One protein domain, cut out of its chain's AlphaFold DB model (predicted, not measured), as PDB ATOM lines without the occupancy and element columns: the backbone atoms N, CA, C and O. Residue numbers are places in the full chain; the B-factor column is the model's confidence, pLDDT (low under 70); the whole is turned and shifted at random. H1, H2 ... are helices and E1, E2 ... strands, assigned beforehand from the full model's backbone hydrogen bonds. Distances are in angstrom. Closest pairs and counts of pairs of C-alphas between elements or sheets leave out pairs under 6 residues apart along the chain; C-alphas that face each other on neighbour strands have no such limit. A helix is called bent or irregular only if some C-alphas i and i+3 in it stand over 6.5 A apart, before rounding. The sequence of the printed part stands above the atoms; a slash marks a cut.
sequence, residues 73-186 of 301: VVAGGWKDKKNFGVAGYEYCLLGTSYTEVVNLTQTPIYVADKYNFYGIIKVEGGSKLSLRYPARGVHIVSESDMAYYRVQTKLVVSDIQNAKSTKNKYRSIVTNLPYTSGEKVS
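Overview. This is residues 73 to 186 of the 301 residues of an uncharacterized protein of Vibrio sp. Scap16 (UniProt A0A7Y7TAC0). One strongly twisted sheet is folded over on itself where its two long strands, E2 and E5, bend, and its two leaves are partly face to face: E6, E7, the later part of E2 and the earlier part of E5 make one leaf, and E1, the earlier part of E2, the later part of E5, E3, E4 and E8 the other. H1 covers the outer side of E6 and E7, and residues 76 to 90 form a long loop between E1 and E2. The printed part has 114 residues, with eight named strands and one named helix, H1, which comes between E7 and E8 along the chain; the sheet is branched, with E1, E5 and E7 as neighbours of E2, and holds both parallel and antiparallel pairs, and the class is mixed, helices and strands. The whole is compact, with a radius of gyration of the C-alphas of 12.5 A and spans of 33 by 29 by 25 A.

Arrangement. E1, residues 73 to 75, is an edge strand parallel to E2, residues 91 to 103, with N 74 and O 92 2.9 A apart. E2 bends by 132 degrees at residue 98. E1 and E7, residues 154 to 158, lie on one side of E2, and E5, residues 127 to 142, on the other side. E5 bends by 147 degrees at residue 135 and is antiparallel to E2, with N 93 and O 138 2.8 A apart and N 101 and O 129 2.9 A apart. E3, residues 109 to 113, is antiparallel to E5, with N 110 and O 141 at 2.8 A. E3 forms a hairpin with E4, residues 120 to 123, with N 111 and O 121 at 2.8 A. E6, residues 146 to 151, forms a hairpin with E7, with N 149 and O 156 at 2.8 A. E7 is parallel to E2, with N 155 and O 100 at 2.9 A. H1, residues 163 to 176, is on the sheet at a height of 9.3 A, over E6 and only just over E7, on which 3 of its C-alphas fall; it runs across the strands, at 74 degrees to E6 on the local plane. The closest C-alphas of E7 and H1 are those of Ser 158 and Thr 166, 6.9 A apart. H1 is irregular, with C-alphas 172 and 175 7.7 A apart, and 8 of its 10 O i to N i+4 pairs are within hydrogen-bond range. E8, residues 183 to 185, is antiparallel to E4, with N 122 and O 183 at 2.8 A.

Along the chain. E1 begins at C-alpha 73, (190.187, 258.303, 234.837), and is 6.6 A long from first to last C-alpha. E2 measures 14.7 A, E3 13.4 A, E4 9.7 A, E5 13.8 A, E6 16.0 A and E7 12.8 A. H1 begins at C-alpha 163, (189.281, 272.047, 248.834), and measures 20.4 A. E8, 6.2 A long, ends at C-alpha 185, (196.487, 273.762, 219.783).

Size, cuts and confidence. The two C-alphas farthest apart, those of Lys 164 and Ser 186, are 35.2 A apart. The printed part has no cut, and the link from E1 to E2 is long. The mean pLDDT of the printed part is 72.9; 46 residues are under 70, among them residues 73 to 96.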
ATOM      1  N   VAL A  73     191.632 258.192 234.627       47.75
ATOM      2  CA  VAL A  73     190.187 258.303 234.837       47.75
ATOM      3  C   VAL A  73     189.904 258.557 236.311       47.75
ATOM      4  O   VAL A  73     190.141 257.698 237.157       47.75
ATOM      5  N   VAL A  74     189.336 259.720 236.616       49.00
ATOM      6  CA  VAL A  74     188.962 260.093 237.981       49.00
ATOM      7  C   VAL A  74     187.444 260.160 238.064       49.00
ATOM      8  O   VAL A  74     186.797 260.941 237.360       49.00
ATOM      9  N   ALA A  75     186.860 259.324 238.926       46.66
ATOM     10  CA  ALA A  75     185.435 259.381 239.216       46.66
ATOM     11  C   ALA A  75     185.112 260.721 239.891       46.66
ATOM     12  O   ALA A  75     185.731 261.082 240.892       46.66
ATOM     13  N   GLY A  76     184.141 261.456 239.344       43.66
ATOM     14  CA  GLY A  76     183.681 262.745 239.858       43.66
ATOM     15  C   GLY A  76     183.016 262.630 241.230       43.66
ATOM     16  O   GLY A  76     181.797 262.722 241.343       43.66
ATOM     17  N   GLY A  77     183.816 262.448 242.275       39.62
ATOM     18  CA  GLY A  77     183.389 262.383 243.662       39.62
ATOM     19  C   GLY A  77     184.462 262.989 244.549       39.62
ATOM     20  O   GLY A  77     185.572 262.473 244.642       39.62
ATOM     21  N   TRP A  78     184.139 264.106 245.195       48.97
ATOM     22  CA  TRP A  78     184.979 264.667 246.246       48.97
ATOM     23  C   TRP A  78     185.164 263.627 247.364       48.97
ATOM     24  O   TRP A  78     184.199 263.225 248.010       48.97
ATOM     25  N   LYS A  79     186.412 263.226 247.612       42.06
ATOM     26  CA  LYS A  79     186.893 262.798 248.931       42.06
ATOM     27  C   LYS A  79     188.149 263.621 249.200       42.06
ATOM     28  O   LYS A  79     189.069 263.590 248.387       42.06
ATOM     29  N   ASP A  80     188.145 264.381 250.292       42.19
ATOM     30  CA  ASP A  80     188.925 265.602 250.582       42.19
ATOM     31  C   ASP A  80     190.470 265.562 250.481       42.19
ATOM     32  O   ASP A  80     191.130 266.482 250.957       42.19
ATOM     33  N   LYS A  81     191.090 264.546 249.869       39.78
ATOM     34  CA  LYS A  81     192.553 264.418 249.743       39.78
ATOM     35  C   LYS A  81     193.047 263.720 248.461       39.78
ATOM     36  O   LYS A  81     194.212 263.351 248.413       39.78
ATOM     37  N   LYS A  82     192.196 263.474 247.452       48.06
ATOM     38  CA  LYS A  82     192.549 262.575 246.322       48.06
ATOM     39  C   LYS A  82     192.522 263.182 244.911       48.06
ATOM     40  O   LYS A  82     192.754 262.454 243.956       48.06
ATOM     41  N   ASN A  83     192.268 264.481 244.761       62.12
ATOM     42  CA  ASN A  83     192.119 265.116 243.444       62.12
ATOM     43  C   ASN A  83     193.315 266.009 243.102       62.12
ATOM     44  O   ASN A  83     193.171 267.223 242.952       62.12
ATOM     45  N   PHE A  84     194.488 265.387 243.030       65.44
ATOM     46  CA  PHE A  84     195.741 266.029 242.649       65.44
ATOM     47  C   PHE A  84     196.158 265.558 241.266       65.44
ATOM     48  O   PHE A  84     196.130 264.363 240.971       65.44
ATOM     49  N   GLY A  85     196.518 266.517 240.425       60.41
ATOM     50  CA  GLY A  85     197.136 266.302 239.135       60.41
ATOM     51  C   GLY A  85     198.595 266.728 239.185       60.41
ATOM     52  O   GLY A  85     198.904 267.826 239.636       60.41
ATOM     53  N   VAL A  86     199.475 265.854 238.722       61.09
ATOM     54  CA  VAL A  86     200.891 266.159 238.533       61.09
ATOM     55  C   VAL A  86     201.045 266.899 237.208       61.09
ATOM     56  O   VAL A  86     200.361 266.575 236.228       61.09
ATOM     57  N   ALA A  87     201.933 267.891 237.181       60.97
ATOM     58  CA  ALA A  87     202.308 268.592 235.960       60.97
ATOM     59  C   ALA A  87     202.649 267.603 234.832       60.97
ATOM     60  O   ALA A  87     203.344 266.608 235.043       60.97
ATOM     61  N   GLY A  88     202.167 267.874 233.621       53.41
ATOM     62  CA  GLY A  88     202.472 267.054 232.449       53.41
ATOM     63  C   GLY A  88     201.762 265.694 232.398       53.41
ATOM     64  O   GLY A  88     202.095 264.871 231.552       53.41
ATOM     65  N   TYR A  89     200.773 265.434 233.254       55.03
ATOM     66  CA  TYR A  89     199.920 264.249 233.129       55.03
ATOM     67  C   TYR A  89     198.531 264.607 232.602       55.03
ATOM     68  O   TYR A  89     197.961 265.648 232.937       55.03
ATOM     69  N   GLU A  90     197.974 263.707 231.791       59.72
ATOM     70  CA  GLU A  90     196.606 263.802 231.290       59.72
ATOM     71  C   GLU A  90     195.622 263.151 232.275       59.72
ATOM     72  O   GLU A  90     195.766 261.981 232.651       59.72
ATOM     73  N   TYR A  91     194.597 263.902 232.679       64.19
ATOM     74  CA  TYR A  91     193.542 263.446 233.588       64.19
ATOM     75  C   TYR A  91     192.166 263.515 232.931       64.19
ATOM     76  O   TYR A  91     191.771 264.557 232.411       64.19
ATOM     77  N   CYS A  92     191.417 262.408 232.984       65.44
ATOM     78  CA  CYS A  92     190.081 262.272 232.411       65.44
ATOM     79  C   CYS A  92     189.097 262.354 233.558       65.44
ATOM     80  O   CYS A  92     188.845 261.393 234.291       65.44
ATOM     81  N   LEU A  93     188.551 263.544 233.730       69.19
ATOM     82  CA  LEU A  93     187.614 263.830 234.791       69.19
ATOM     83  C   LEU A  93     186.220 263.487 234.293       69.19
ATOM     84  O   LEU A  93     185.592 264.261 233.567       69.19
ATOM     85  N   LEU A  94     185.733 262.311 234.683       60.59
ATOM     86  CA  LEU A  94     184.383 261.873 234.347       60.59
ATOM     87  C   LEU A  94     183.379 262.550 235.281       60.59
ATOM     88  O   LEU A  94     183.531 262.561 236.503       60.59
ATOM     89  N   GLY A  95     182.327 263.123 234.703       58.19
ATOM     90  CA  GLY A  95     181.292 263.837 235.441       58.19
ATOM     91  C   GLY A  95     179.931 263.683 234.781       58.19
ATOM     92  O   GLY A  95     179.815 263.256 233.639       58.19
ATOM     93  N   THR A  96     178.868 264.034 235.503       58.00
ATOM     94  CA  THR A  96     177.515 263.916 234.940       58.00
ATOM     95  C   THR A  96     177.222 264.986 233.885       58.00
ATOM     96  O   THR A  96     176.411 264.719 233.004       58.00
ATOM     97  N   SER A  97     177.874 266.162 233.948       73.25
ATOM     98  CA  SER A  97     177.752 267.261 232.971       73.25
ATOM     99  C   SER A  97     178.642 268.465 233.356       73.25
ATOM    100  O   SER A  97     178.411 269.073 234.407       73.25
ATOM    101  N   TYR A  98     179.647 268.810 232.543       78.69
ATOM    102  CA  TYR A  98     180.492 270.003 232.699       78.69
ATOM    103  C   TYR A  98     180.163 271.060 231.642       78.69
ATOM    104  O   TYR A  98     180.243 270.785 230.452       78.69
ATOM    105  N   THR A  99     179.834 272.280 232.055       87.56
ATOM    106  CA  THR A  99     179.508 273.411 231.167       87.56
ATOM    107  C   THR A  99     180.608 274.472 231.120       87.56
ATOM    108  O   THR A  99     180.609 275.324 230.238       87.56
ATOM    109  N   GLU A 100     181.529 274.469 232.084       89.50
ATOM    110  CA  GLU A 100     182.590 275.472 232.205       89.50
ATOM    111  C   GLU A 100     183.846 274.829 232.801       89.50
ATOM    112  O   GLU A 100     183.747 274.006 233.719       89.50
ATOM    113  N   VAL A 101     185.013 275.235 232.301       89.38
ATOM    114  CA  VAL A 101     186.315 274.960 232.915       89.38
ATOM    115  C   VAL A 101     186.903 276.276 233.401       89.38
ATOM    116  O   VAL A 101     186.954 277.255 232.666       89.38
ATOM    117  N   VAL A 102     187.325 276.314 234.657       90.81
ATOM    118  CA  VAL A 102     187.824 277.503 235.345       90.81
ATOM    119  C   VAL A 102     189.262 277.236 235.747       90.81
ATOM    120  O   VAL A 102     189.505 276.361 236.578       90.81
ATOM    121  N   ASN A 103     190.199 277.982 235.173       91.50
ATOM    122  CA  ASN A 103     191.609 277.866 235.496       91.50
ATOM    123  C   ASN A 103     192.011 278.936 236.522       91.50
ATOM    124  O   ASN A 103     192.069 280.122 236.208       91.50
ATOM    125  N   LEU A 104     192.268 278.522 237.762       88.25
ATOM    126  CA  LEU A 104     192.743 279.378 238.853       88.25
ATOM    127  C   LEU A 104     194.253 279.260 239.099       88.25
ATOM    128  O   LEU A 104     194.745 279.878 240.048       88.25
ATOM    129  N   THR A 105     194.966 278.447 238.313       85.56
ATOM    130  CA  THR A 105     196.430 278.388 238.363       85.56
ATOM    131  C   THR A 105     197.024 279.642 237.708       85.56
ATOM    132  O   THR A 105     196.324 280.427 237.061       85.56
ATOM    133  N   GLN A 106     198.326 279.852 237.909       85.06
ATOM    134  CA  GLN A 106     199.080 280.923 237.246       85.06
ATOM    135  C   GLN A 106     199.522 280.539 235.825       85.06
ATOM    136  O   GLN A 106     199.893 281.407 235.043       85.06
ATOM    137  N   THR A 107     199.477 279.249 235.495       85.12
ATOM    138  CA  THR A 107     199.944 278.658 234.238       85.12
ATOM    139  C   THR A 107     198.773 278.226 233.352       85.12
ATOM    140  O   THR A 107     197.664 277.999 233.843       85.12
ATOM    141  N   PRO A 108     198.969 278.091 232.035       86.62
ATOM    142  CA  PRO A 108     197.951 277.527 231.165       86.62
ATOM    143  C   PRO A 108     197.612 276.071 231.511       86.62
ATOM    144  O   PRO A 108     198.462 275.287 231.940       86.62
ATOM    145  N   ILE A 109     196.362 275.698 231.248       86.25
ATOM    146  CA  ILE A 109     195.921 274.302 231.204       86.25
ATOM    147  C   ILE A 109     195.392 273.977 229.812       86.25
ATOM    148  O   ILE A 109     194.838 274.831 229.123       86.25
ATOM    149  N   TYR A 110     195.518 272.724 229.408       83.06
ATOM    150  CA  TYR A 110     195.051 272.226 228.124       83.06
ATOM    151  C   TYR A 110     193.847 271.328 228.343       83.06
ATOM    152  O   TYR A 110     193.885 270.414 229.165       83.06
ATOM    153  N   VAL A 111     192.768 271.610 227.622       84.69
ATOM    154  CA  VAL A 111     191.450 271.027 227.860       84.69
ATOM    155  C   VAL A 111     190.911 270.416 226.574       84.69
ATOM    156  O   VAL A 111     190.914 271.062 225.528       84.69
ATOM    157  N   ALA A 112     190.379 269.200 226.659       75.62
ATOM    158  CA  ALA A 112     189.574 268.602 225.599       75.62
ATOM    159  C   ALA A 112     188.323 267.929 226.185       75.62
ATOM    160  O   ALA A 112     188.356 267.344 227.263       75.62
ATOM    161  N   ASP A 113     187.196 267.994 225.479       67.94
ATOM    162  CA  ASP A 113     186.041 267.136 225.785       67.94
ATOM    163  C   ASP A 113     186.407 265.669 225.492       67.94
ATOM    164  O   ASP A 113     187.185 265.397 224.578       67.94
ATOM    165  N   LYS A 114     185.817 264.718 226.222       56.59
ATOM    166  CA  LYS A 114     185.938 263.268 226.002       56.59
ATOM    167  C   LYS A 114     185.742 262.846 224.549       56.59
ATOM    168  O   LYS A 114     186.407 261.931 224.070       56.59
ATOM    169  N   TYR A 115     184.828 263.501 223.846       56.53
ATOM    170  CA  TYR A 115     184.549 263.212 222.438       56.53
ATOM    171  C   TYR A 115     185.405 264.038 221.465       56.53
ATOM    172  O   TYR A 115     185.268 263.903 220.254       56.53
ATOM    173  N   ASN A 116     186.300 264.881 221.989       55.72
ATOM    174  CA  ASN A 116     187.250 265.710 221.253       55.72
ATOM    175  C   ASN A 116     186.616 266.571 220.143       55.72
ATOM    176  O   ASN A 116     187.238 266.823 219.113       55.72
ATOM    177  N   PHE A 117     185.380 267.045 220.345       57.88
ATOM    178  CA  PHE A 117     184.647 267.821 219.334       57.88
ATOM    179  C   PHE A 117     185.361 269.114 218.904       57.88
ATOM    180  O   PHE A 117     185.117 269.610 217.806       57.88
ATOM    181  N   TYR A 118     186.234 269.668 219.751       56.81
ATOM    182  CA  TYR A 118     186.842 270.986 219.542       56.81
ATOM    183  C   TYR A 118     188.348 270.965 219.270       56.81
ATOM    184  O   TYR A 118     188.902 272.017 218.939       56.81
ATOM    185  N   GLY A 119     188.996 269.800 219.353       65.88
ATOM    186  CA  GLY A 119     190.448 269.736 219.507       65.88
ATOM    187  C   GLY A 119     190.878 270.106 220.931       65.88
ATOM    188  O   GLY A 119     190.040 270.277 221.819       65.88
ATOM    189  N   ILE A 120     192.188 270.222 221.144       73.19
ATOM    190  CA  ILE A 120     192.755 270.634 222.431       73.19
ATOM    191  C   ILE A 120     192.723 272.162 222.503       73.19
ATOM    192  O   ILE A 120     193.162 272.837 221.572       73.19
ATOM    193  N   ILE A 121     192.196 272.704 223.597       84.38
ATOM    194  CA  ILE A 121     192.081 274.143 223.836       84.38
ATOM    195  C   ILE A 121     193.011 274.530 224.983       84.38
ATOM    196  O   ILE A 121     192.907 273.978 226.077       84.38
ATOM    197  N   LYS A 122     193.887 275.502 224.746       86.38
ATOM    198  CA  LYS A 122     194.705 276.141 225.777       86.38
ATOM    199  C   LYS A 122     193.869 277.183 226.523       86.38
ATOM    200  O   LYS A 122     193.292 278.084 225.913       86.38
ATOM    201  N   VAL A 123     193.796 277.050 227.842       89.06
ATOM    202  CA  VAL A 123     193.062 277.925 228.762       89.06
ATOM    203  C   VAL A 123     194.068 278.620 229.670       89.06
ATOM    204  O   VAL A 123     194.673 277.990 230.537       89.06
ATOM    205  N   GLU A 124     194.244 279.921 229.467       91.31
ATOM    206  CA  GLU A 124     195.211 280.737 230.207       91.31
ATOM    207  C   GLU A 124     194.940 280.747 231.722       91.31
ATOM    208  O   GLU A 124     193.800 280.573 232.172       91.31
ATOM    209  N   GLY A 125     195.996 280.956 232.510       90.25
ATOM    210  CA  GLY A 125     195.900 281.112 233.963       90.25
ATOM    211  C   GLY A 125     194.959 282.256 234.352       90.25
ATOM    212  O   GLY A 125     194.916 283.297 233.696       90.25
ATOM    213  N   GLY A 126     194.172 282.068 235.411       89.75
ATOM    214  CA  GLY A 126     193.227 283.083 235.887       89.75
ATOM    215  C   GLY A 126     192.074 283.390 234.921       89.75
ATOM    216  O   GLY A 126     191.567 284.510 234.914       89.75
ATOM    217  N   SER A 127     191.640 282.421 234.114       92.25
ATOM    218  CA  SER A 127     190.568 282.600 233.125       92.25
ATOM    219  C   SER A 127     189.525 281.478 233.174       92.25
ATOM    220  O   SER A 127     189.637 280.513 233.938       92.25
ATOM    221  N   LYS A 128     188.465 281.606 232.369       93.56
ATOM    222  CA  LYS A 128     187.434 280.573 232.220       93.56
ATOM    223  C   LYS A 128     187.130 280.266 230.767       93.56
ATOM    224  O   LYS A 128     186.956 281.173 229.960       93.56
ATOM    225  N   LEU A 129     186.918 278.992 230.483       91.81
ATOM    226  CA  LEU A 129     186.443 278.488 229.207       91.81
ATOM    227  C   LEU A 129     184.990 278.019 229.342       91.81
ATOM    228  O   LEU A 129     184.681 277.149 230.159       91.81
ATOM    229  N   SER A 130     184.103 278.557 228.505       89.81
ATOM    230  CA  SER A 130     182.753 278.013 228.348       89.81
ATOM    231  C   SER A 130     182.788 276.815 227.400       89.81
ATOM    232  O   SER A 130     183.297 276.910 226.283       89.81
ATOM    233  N   LEU A 131     182.248 275.680 227.841       82.56
ATOM    234  CA  LEU A 131     182.083 274.509 226.990       82.56
ATOM    235  C   LEU A 131     180.764 274.655 226.229       82.56
ATOM    236  O   LEU A 131     179.699 274.788 226.827       82.56
ATOM    237  N   ARG A 132     180.830 274.610 224.895       70.31
ATOM    238  CA  ARG A 132     179.665 274.821 224.019       70.31
ATOM    239  C   ARG A 132     178.550 273.784 224.217       70.31
ATOM    240  O   ARG A 132     177.392 274.099 223.962       70.31
ATOM    241  N   TYR A 133     178.885 272.585 224.697       71.75
ATOM    242  CA  TYR A 133     177.917 271.582 225.144       71.75
ATOM    243  C   TYR A 133     178.316 271.027 226.509       71.75
ATOM    244  O   TYR A 133     179.513 270.970 226.805       71.75
ATOM    245  N   PRO A 134     177.348 270.578 227.327       74.75
ATOM    246  CA  PRO A 134     177.675 269.968 228.600       74.75
ATOM    247  C   PRO A 134     178.440 268.648 228.405       74.75
ATOM    248  O   PRO A 134     177.883 267.646 227.953       74.75
ATOM    249  N   ALA A 135     179.728 268.651 228.740       68.75
ATOM    250  CA  ALA A 135     180.632 267.528 228.537       68.75
ATOM    251  C   ALA A 135     180.462 266.472 229.640       68.75
ATOM    252  O   ALA A 135     180.470 266.782 230.833       68.75
ATOM    253  N   ARG A 136     180.341 265.195 229.260       66.31
ATOM    254  CA  ARG A 136     180.286 264.059 230.211       66.31
ATOM    255  C   ARG A 136     181.667 263.654 230.742       66.31
ATOM    256  O   ARG A 136     181.789 262.829 231.644       66.31
ATOM    257  N   GLY A 137     182.721 264.223 230.174       68.62
ATOM    258  CA  GLY A 137     184.085 264.048 230.635       68.62
ATOM    259  C   GLY A 137     184.968 265.133 230.050       68.62
ATOM    260  O   GLY A 137     184.731 265.585 228.932       68.62
ATOM    261  N   VAL A 138     185.958 265.557 230.822       72.19
ATOM    262  CA  VAL A 138     186.932 266.556 230.391       72.19
ATOM    263  C   VAL A 138     188.323 265.983 230.607       72.19
ATOM    264  O   VAL A 138     188.643 265.523 231.702       72.19
ATOM    265  N   HIS A 139     189.122 266.006 229.552       75.31
ATOM    266  CA  HIS A 139     190.547 265.733 229.567       75.31
ATOM    267  C   HIS A 139     191.268 267.021 229.928       75.31
ATOM    268  O   HIS A 139     191.010 268.054 229.304       75.31
ATOM    269  N   ILE A 140     192.140 266.967 230.930       78.06
ATOM    270  CA  ILE A 140     192.959 268.102 231.342       78.06
ATOM    271  C   ILE A 140     194.434 267.720 231.422       78.06
ATOM    272  O   ILE A 140     194.776 266.642 231.904       78.06
ATOM    273  N   VAL A 141     195.296 268.636 230.994       75.88
ATOM    274  CA  VAL A 141     196.749 268.620 231.213       75.88
ATOM    275  C   VAL A 141     197.137 269.988 231.760       75.88
ATOM    276  O   VAL A 141     196.616 271.001 231.299       75.88
ATOM    277  N   SER A 142     198.042 270.040 232.730       72.88
ATOM    278  CA  SER A 142     198.542 271.293 233.308       72.88
ATOM    279  C   SER A 142     200.061 271.347 233.229       72.88
ATOM    280  O   SER A 142     200.721 270.315 233.353       72.88
ATOM    281  N   GLU A 143     200.613 272.543 233.038       69.56
ATOM    282  CA  GLU A 143     202.065 272.782 233.053       69.56
ATOM    283  C   GLU A 143     202.643 272.795 234.472       69.56
ATOM    284  O   GLU A 143     203.839 272.593 234.661       69.56
ATOM    285  N   SER A 144     201.795 273.004 235.479       68.06
ATOM    286  CA  SER A 144     202.157 272.923 236.893       68.06
ATOM    287  C   SER A 144     201.330 271.870 237.614       68.06
ATOM    288  O   SER A 144     200.245 271.493 237.158       68.06
ATOM    289  N   ASP A 145     201.805 271.454 238.785       66.81
ATOM    290  CA  ASP A 145     200.988 270.664 239.695       66.81
ATOM    291  C   ASP A 145     199.683 271.406 239.979       66.81
ATOM    292  O   ASP A 145     199.639 272.633 240.127       66.81
ATOM    293  N   MET A 146     198.600 270.645 239.990       73.69
ATOM    294  CA  MET A 146     197.256 271.177 240.080       73.69
ATOM    295  C   MET A 146     196.401 270.332 241.009       73.69
ATOM    296  O   MET A 146     196.618 269.145 241.225       73.69
ATOM    297  N   ALA A 147     195.356 270.946 241.519       75.38
ATOM    298  CA  ALA A 147     194.230 270.284 242.125       75.38
ATOM    299  C   ALA A 147     192.986 270.633 241.315       75.38
ATOM    300  O   ALA A 147     192.823 271.758 240.840       75.38
ATOM    301  N   TYR A 148     192.099 269.661 241.142       76.12
ATOM    302  CA  TYR A 148     190.879 269.845 240.368       76.12
ATOM    303  C   TYR A 148     189.643 269.553 241.216       76.12
ATOM    304  O   TYR A 148     189.587 268.634 242.035       76.12
ATOM    305  N   TYR A 149     188.613 270.364 241.009       75.12
ATOM    306  CA  TYR A 149     187.425 270.412 241.840       75.12
ATOM    307  C   TYR A 149     186.188 270.558 240.978       75.12
ATOM    308  O   TYR A 149     186.120 271.394 240.084       75.12
ATOM    309  N   ARG A 150     185.147 269.798 241.303       75.75
ATOM    310  CA  ARG A 150     183.827 270.014 240.715       75.75
ATOM    311  C   ARG A 150     182.999 270.950 241.591       75.75
ATOM    312  O   ARG A 150     182.798 270.658 242.770       75.75
ATOM    313  N   VAL A 151     182.464 272.020 241.006       75.81
ATOM    314  CA  VAL A 151     181.469 272.912 241.617       75.81
ATOM    315  C   VAL A 151     180.243 272.952 240.707       75.81
ATOM    316  O   VAL A 151     180.272 273.592 239.663       75.81
ATOM    317  N   GLN A 152     179.161 272.262 241.083       79.06
ATOM    318  CA  GLN A 152     177.975 272.083 240.224       79.06
ATOM    319  C   GLN A 152     178.358 271.501 238.844       79.06
ATOM    320  O   GLN A 152     178.850 270.371 238.772       79.06
ATOM    321  N   THR A 153     178.149 272.250 237.758       81.25
ATOM    322  CA  THR A 153     178.521 271.891 236.378       81.25
ATOM    323  C   THR A 153     179.889 272.441 235.969       81.25
ATOM    324  O   THR A 153     180.239 272.424 234.795       81.25
ATOM    325  N   LYS A 154     180.678 272.964 236.905       85.31
ATOM    326  CA  LYS A 154     181.946 273.632 236.613       85.31
ATOM    327  C   LYS A 154     183.114 272.802 237.104       85.31
ATOM    328  O   LYS A 154     183.096 272.313 238.238       85.31
ATOM    329  N   LEU A 155     184.119 272.657 236.254       85.12
ATOM    330  CA  LEU A 155     185.412 272.101 236.616       85.12
ATOM    331  C   LEU A 155     186.343 273.257 236.980       85.12
ATOM    332  O   LEU A 155     186.607 274.115 236.152       85.12
ATOM    333  N   VAL A 156     186.826 273.289 238.213       86.56
ATOM    334  CA  VAL A 156     187.739 274.311 238.726       86.56
ATOM    335  C   VAL A 156     189.100 273.671 238.942       86.56
ATOM    336  O   VAL A 156     189.205 272.718 239.708       86.56
ATOM    337  N   VAL A 157     190.129 274.195 238.294       86.81
ATOM    338  CA  VAL A 157     191.525 273.772 238.451       86.81
ATOM    339  C   VAL A 157     192.264 274.855 239.233       86.81
ATOM    340  O   VAL A 157     192.082 276.033 238.951       86.81
ATOM    341  N   SER A 158     193.043 274.497 240.252       82.12
ATOM    342  CA  SER A 158     193.788 275.444 241.092       82.12
ATOM    343  C   SER A 158     195.088 274.830 241.594       82.12
ATOM    344  O   SER A 158     195.176 273.638 241.827       82.12
ATOM    345  N   ASP A 159     196.059 275.686 241.857       74.44
ATOM    346  CA  ASP A 159     197.275 275.440 242.635       74.44
ATOM    347  C   ASP A 159     197.024 275.125 244.127       74.44
ATOM    348  O   ASP A 159     197.846 274.502 244.799       74.44
ATOM    349  N   ILE A 160     195.883 275.547 244.677       70.38
ATOM    350  CA  ILE A 160     195.550 275.359 246.089       70.38
ATOM    351  C   ILE A 160     195.084 273.927 246.323       70.38
ATOM    352  O   ILE A 160     194.045 273.516 245.817       70.38
ATOM    353  N   GLN A 161     195.810 273.203 247.175       62.09
ATOM    354  CA  GLN A 161     195.528 271.801 247.491       62.09
ATOM    355  C   GLN A 161     194.334 271.588 248.441       62.09
ATOM    356  O   GLN A 161     193.757 270.501 248.517       62.09
ATOM    357  N   ASN A 162     193.935 272.629 249.175       65.75
ATOM    358  CA  ASN A 162     192.843 272.570 250.140       65.75
ATOM    359  C   ASN A 162     191.492 272.892 249.486       65.75
ATOM    360  O   ASN A 162     191.243 274.018 249.063       65.75
ATOM    361  N   ALA A 163     190.571 271.932 249.506       60.16
ATOM    362  CA  ALA A 163     189.281 272.047 248.834       60.16
ATOM    363  C   ALA A 163     188.378 273.182 249.372       60.16
ATOM    364  O   ALA A 163     187.670 273.839 248.602       60.16
ATOM    365  N   LYS A 164     188.424 273.463 250.684       68.62
ATOM    366  CA  LYS A 164     187.699 274.581 251.311       68.62
ATOM    367  C   LYS A 164     188.281 275.920 250.857       68.62
ATOM    368  O   LYS A 164     187.525 276.810 250.469       68.62
ATOM    369  N   SER A 165     189.607 276.041 250.843       69.19
ATOM    370  CA  SER A 165     190.305 277.242 250.373       69.19
ATOM    371  C   SER A 165     190.084 277.483 248.880       69.19
ATOM    372  O   SER A 165     189.775 278.608 248.498       69.19
ATOM    373  N   THR A 166     190.126 276.443 248.044       69.19
ATOM    374  CA  THR A 166     189.856 276.568 246.604       69.19
ATOM    375  C   THR A 166     188.414 276.971 246.331       69.19
ATOM    376  O   THR A 166     188.165 277.864 245.524       69.19
ATOM    377  N   LYS A 167     187.442 276.393 247.050       69.94
ATOM    378  CA  LYS A 167     186.031 276.791 246.943       69.94
ATOM    379  C   LYS A 167     185.813 278.247 247.362       69.94
ATOM    380  O   LYS A 167     185.017 278.939 246.730       69.94
ATOM    381  N   ASN A 168     186.514 278.711 248.397       75.75
ATOM    382  CA  ASN A 168     186.455 280.101 248.849       75.75
ATOM    383  C   ASN A 168     187.093 281.059 247.832       75.75
ATOM    384  O   ASN A 168     186.432 282.017 247.443       75.75
ATOM    385  N   LYS A 169     188.307 280.761 247.340       76.44
ATOM    386  CA  LYS A 169     188.988 281.535 246.284       76.44
ATOM    387  C   LYS A 169     188.132 281.605 245.023       76.44
ATOM    388  O   LYS A 169     187.890 282.685 244.506       76.44
ATOM    389  N   TYR A 170     187.603 280.469 244.569       82.31
ATOM    390  CA  TYR A 170     186.681 280.419 243.438       82.31
ATOM    391  C   TYR A 170     185.474 281.341 243.661       82.31
ATOM    392  O   TYR A 170     185.202 282.198 242.827       82.31
ATOM    393  N   ARG A 171     184.777 281.230 244.800       83.12
ATOM    394  CA  ARG A 171     183.618 282.087 245.110       83.12
ATOM    395  C   ARG A 171     183.961 283.575 245.128       83.12
ATOM    396  O   ARG A 171     183.132 284.361 244.686       83.12
ATOM    397  N   SER A 172     185.140 283.952 245.625       81.56
ATOM    398  CA  SER A 172     185.524 285.360 245.747       81.56
ATOM    399  C   SER A 172     185.923 286.003 244.422       81.56
ATOM    400  O   SER A 172     185.782 287.211 244.286       81.56
ATOM    401  N   ILE A 173     186.435 285.229 243.458       82.88
ATOM    402  CA  ILE A 173     186.994 285.797 242.219       82.88
ATOM    403  C   ILE A 173     186.224 285.417 240.960       82.88
ATOM    404  O   ILE A 173     186.432 286.048 239.929       82.88
ATOM    405  N   VAL A 174     185.334 284.416 241.013       83.50
ATOM    406  CA  VAL A 174     184.690 283.869 239.813       83.50
ATOM    407  C   VAL A 174     184.037 284.959 238.976       83.50
ATOM    408  O   VAL A 174     184.235 284.958 237.774       83.50
ATOM    409  N   THR A 175     183.310 285.915 239.544       82.31
ATOM    410  CA  THR A 175     182.625 286.962 238.763       82.31
ATOM    411  C   THR A 175     183.573 287.844 237.951       82.31
ATOM    412  O   THR A 175     183.154 288.375 236.931       82.31
ATOM    413  N   ASN A 176     184.840 287.942 238.360       85.94
ATOM    414  CA  ASN A 176     185.837 288.831 237.764       85.94
ATOM    415  C   ASN A 176     186.795 288.107 236.808       85.94
ATOM    416  O   ASN A 176     187.588 288.762 236.139       85.94
ATOM    417  N   LEU A 177     186.756 286.771 236.741       88.44
ATOM    418  CA  LEU A 177     187.616 286.033 235.815       88.44
ATOM    419  C   LEU A 177     187.116 286.219 234.375       88.44
ATOM    420  O   LEU A 177     185.938 285.923 234.114       88.44
ATOM    421  N   PRO A 178     187.992 286.637 233.446       91.75
ATOM    422  CA  PRO A 178     187.632 286.810 232.049       91.75
ATOM    423  C   PRO A 178     187.284 285.469 231.396       91.75
ATOM    424  O   PRO A 178     187.881 284.427 231.691       91.75
ATOM    425  N   TYR A 179     186.321 285.510 230.476       91.00
ATOM    426  CA  TYR A 179     186.081 284.400 229.561       91.00
ATOM    427  C   TYR A 179     187.152 284.406 228.473       91.00
ATOM    428  O   TYR A 179     187.372 285.423 227.820       91.00
ATOM    429  N   THR A 180     187.792 283.261 228.266       87.62
ATOM    430  CA  THR A 180     188.671 283.015 227.127       87.62
ATOM    431  C   THR A 180     187.945 282.146 226.107       87.62
ATOM    432  O   THR A 180     187.247 281.193 226.465       87.62
ATOM    433  N   SER A 181     188.109 282.462 224.822       78.50
ATOM    434  CA  SER A 181     187.747 281.545 223.734       78.50
ATOM    435  C   SER A 181     188.707 280.353 223.654       78.50
ATOM    436  O   SER A 181     188.373 279.345 223.034       78.50
ATOM    437  N   GLY A 182     189.878 280.486 224.290       73.50
ATOM    438  CA  GLY A 182     190.999 279.564 224.234       73.50
ATOM    439  C   GLY A 182     191.669 279.520 222.859       73.50
ATOM    440  O   GLY A 182     191.042 279.762 221.825       73.50
ATOM    441  N   GLU A 183     192.962 279.218 222.844       82.25
ATOM    442  CA  GLU A 183     193.694 278.944 221.608       82.25
ATOM    443  C   GLU A 183     193.581 277.451 221.295       82.25
ATOM    444  O   GLU A 183     193.847 276.606 222.154       82.25
ATOM    445  N   LYS A 184     193.170 277.098 220.073       78.75
ATOM    446  CA  LYS A 184     193.220 275.702 219.635       78.75
ATOM    447  C   LYS A 184     194.660 275.327 219.338       78.75
ATOM    448  O   LYS A 184     195.288 275.947 218.488       78.75
ATOM    449  N   VAL A 185     195.130 274.266 219.973       64.88
ATOM    450  CA  VAL A 185     196.487 273.762 219.783       64.88
ATOM    451  C   VAL A 185     196.465 272.395 219.114       64.88
ATOM    452  O   VAL A 185     195.520 271.609 219.259       64.88
ATOM    453  N   SER A 186     197.516 272.119 218.346       58.84
ATOM    454  CA  SER A 186     197.742 270.806 217.742       58.84
ATOM    455  C   SER A 186     197.786 269.726 218.818       58.84
ATOM    456  O   SER A 186     198.147 269.986 219.962       58.84
TER     457      SER A 186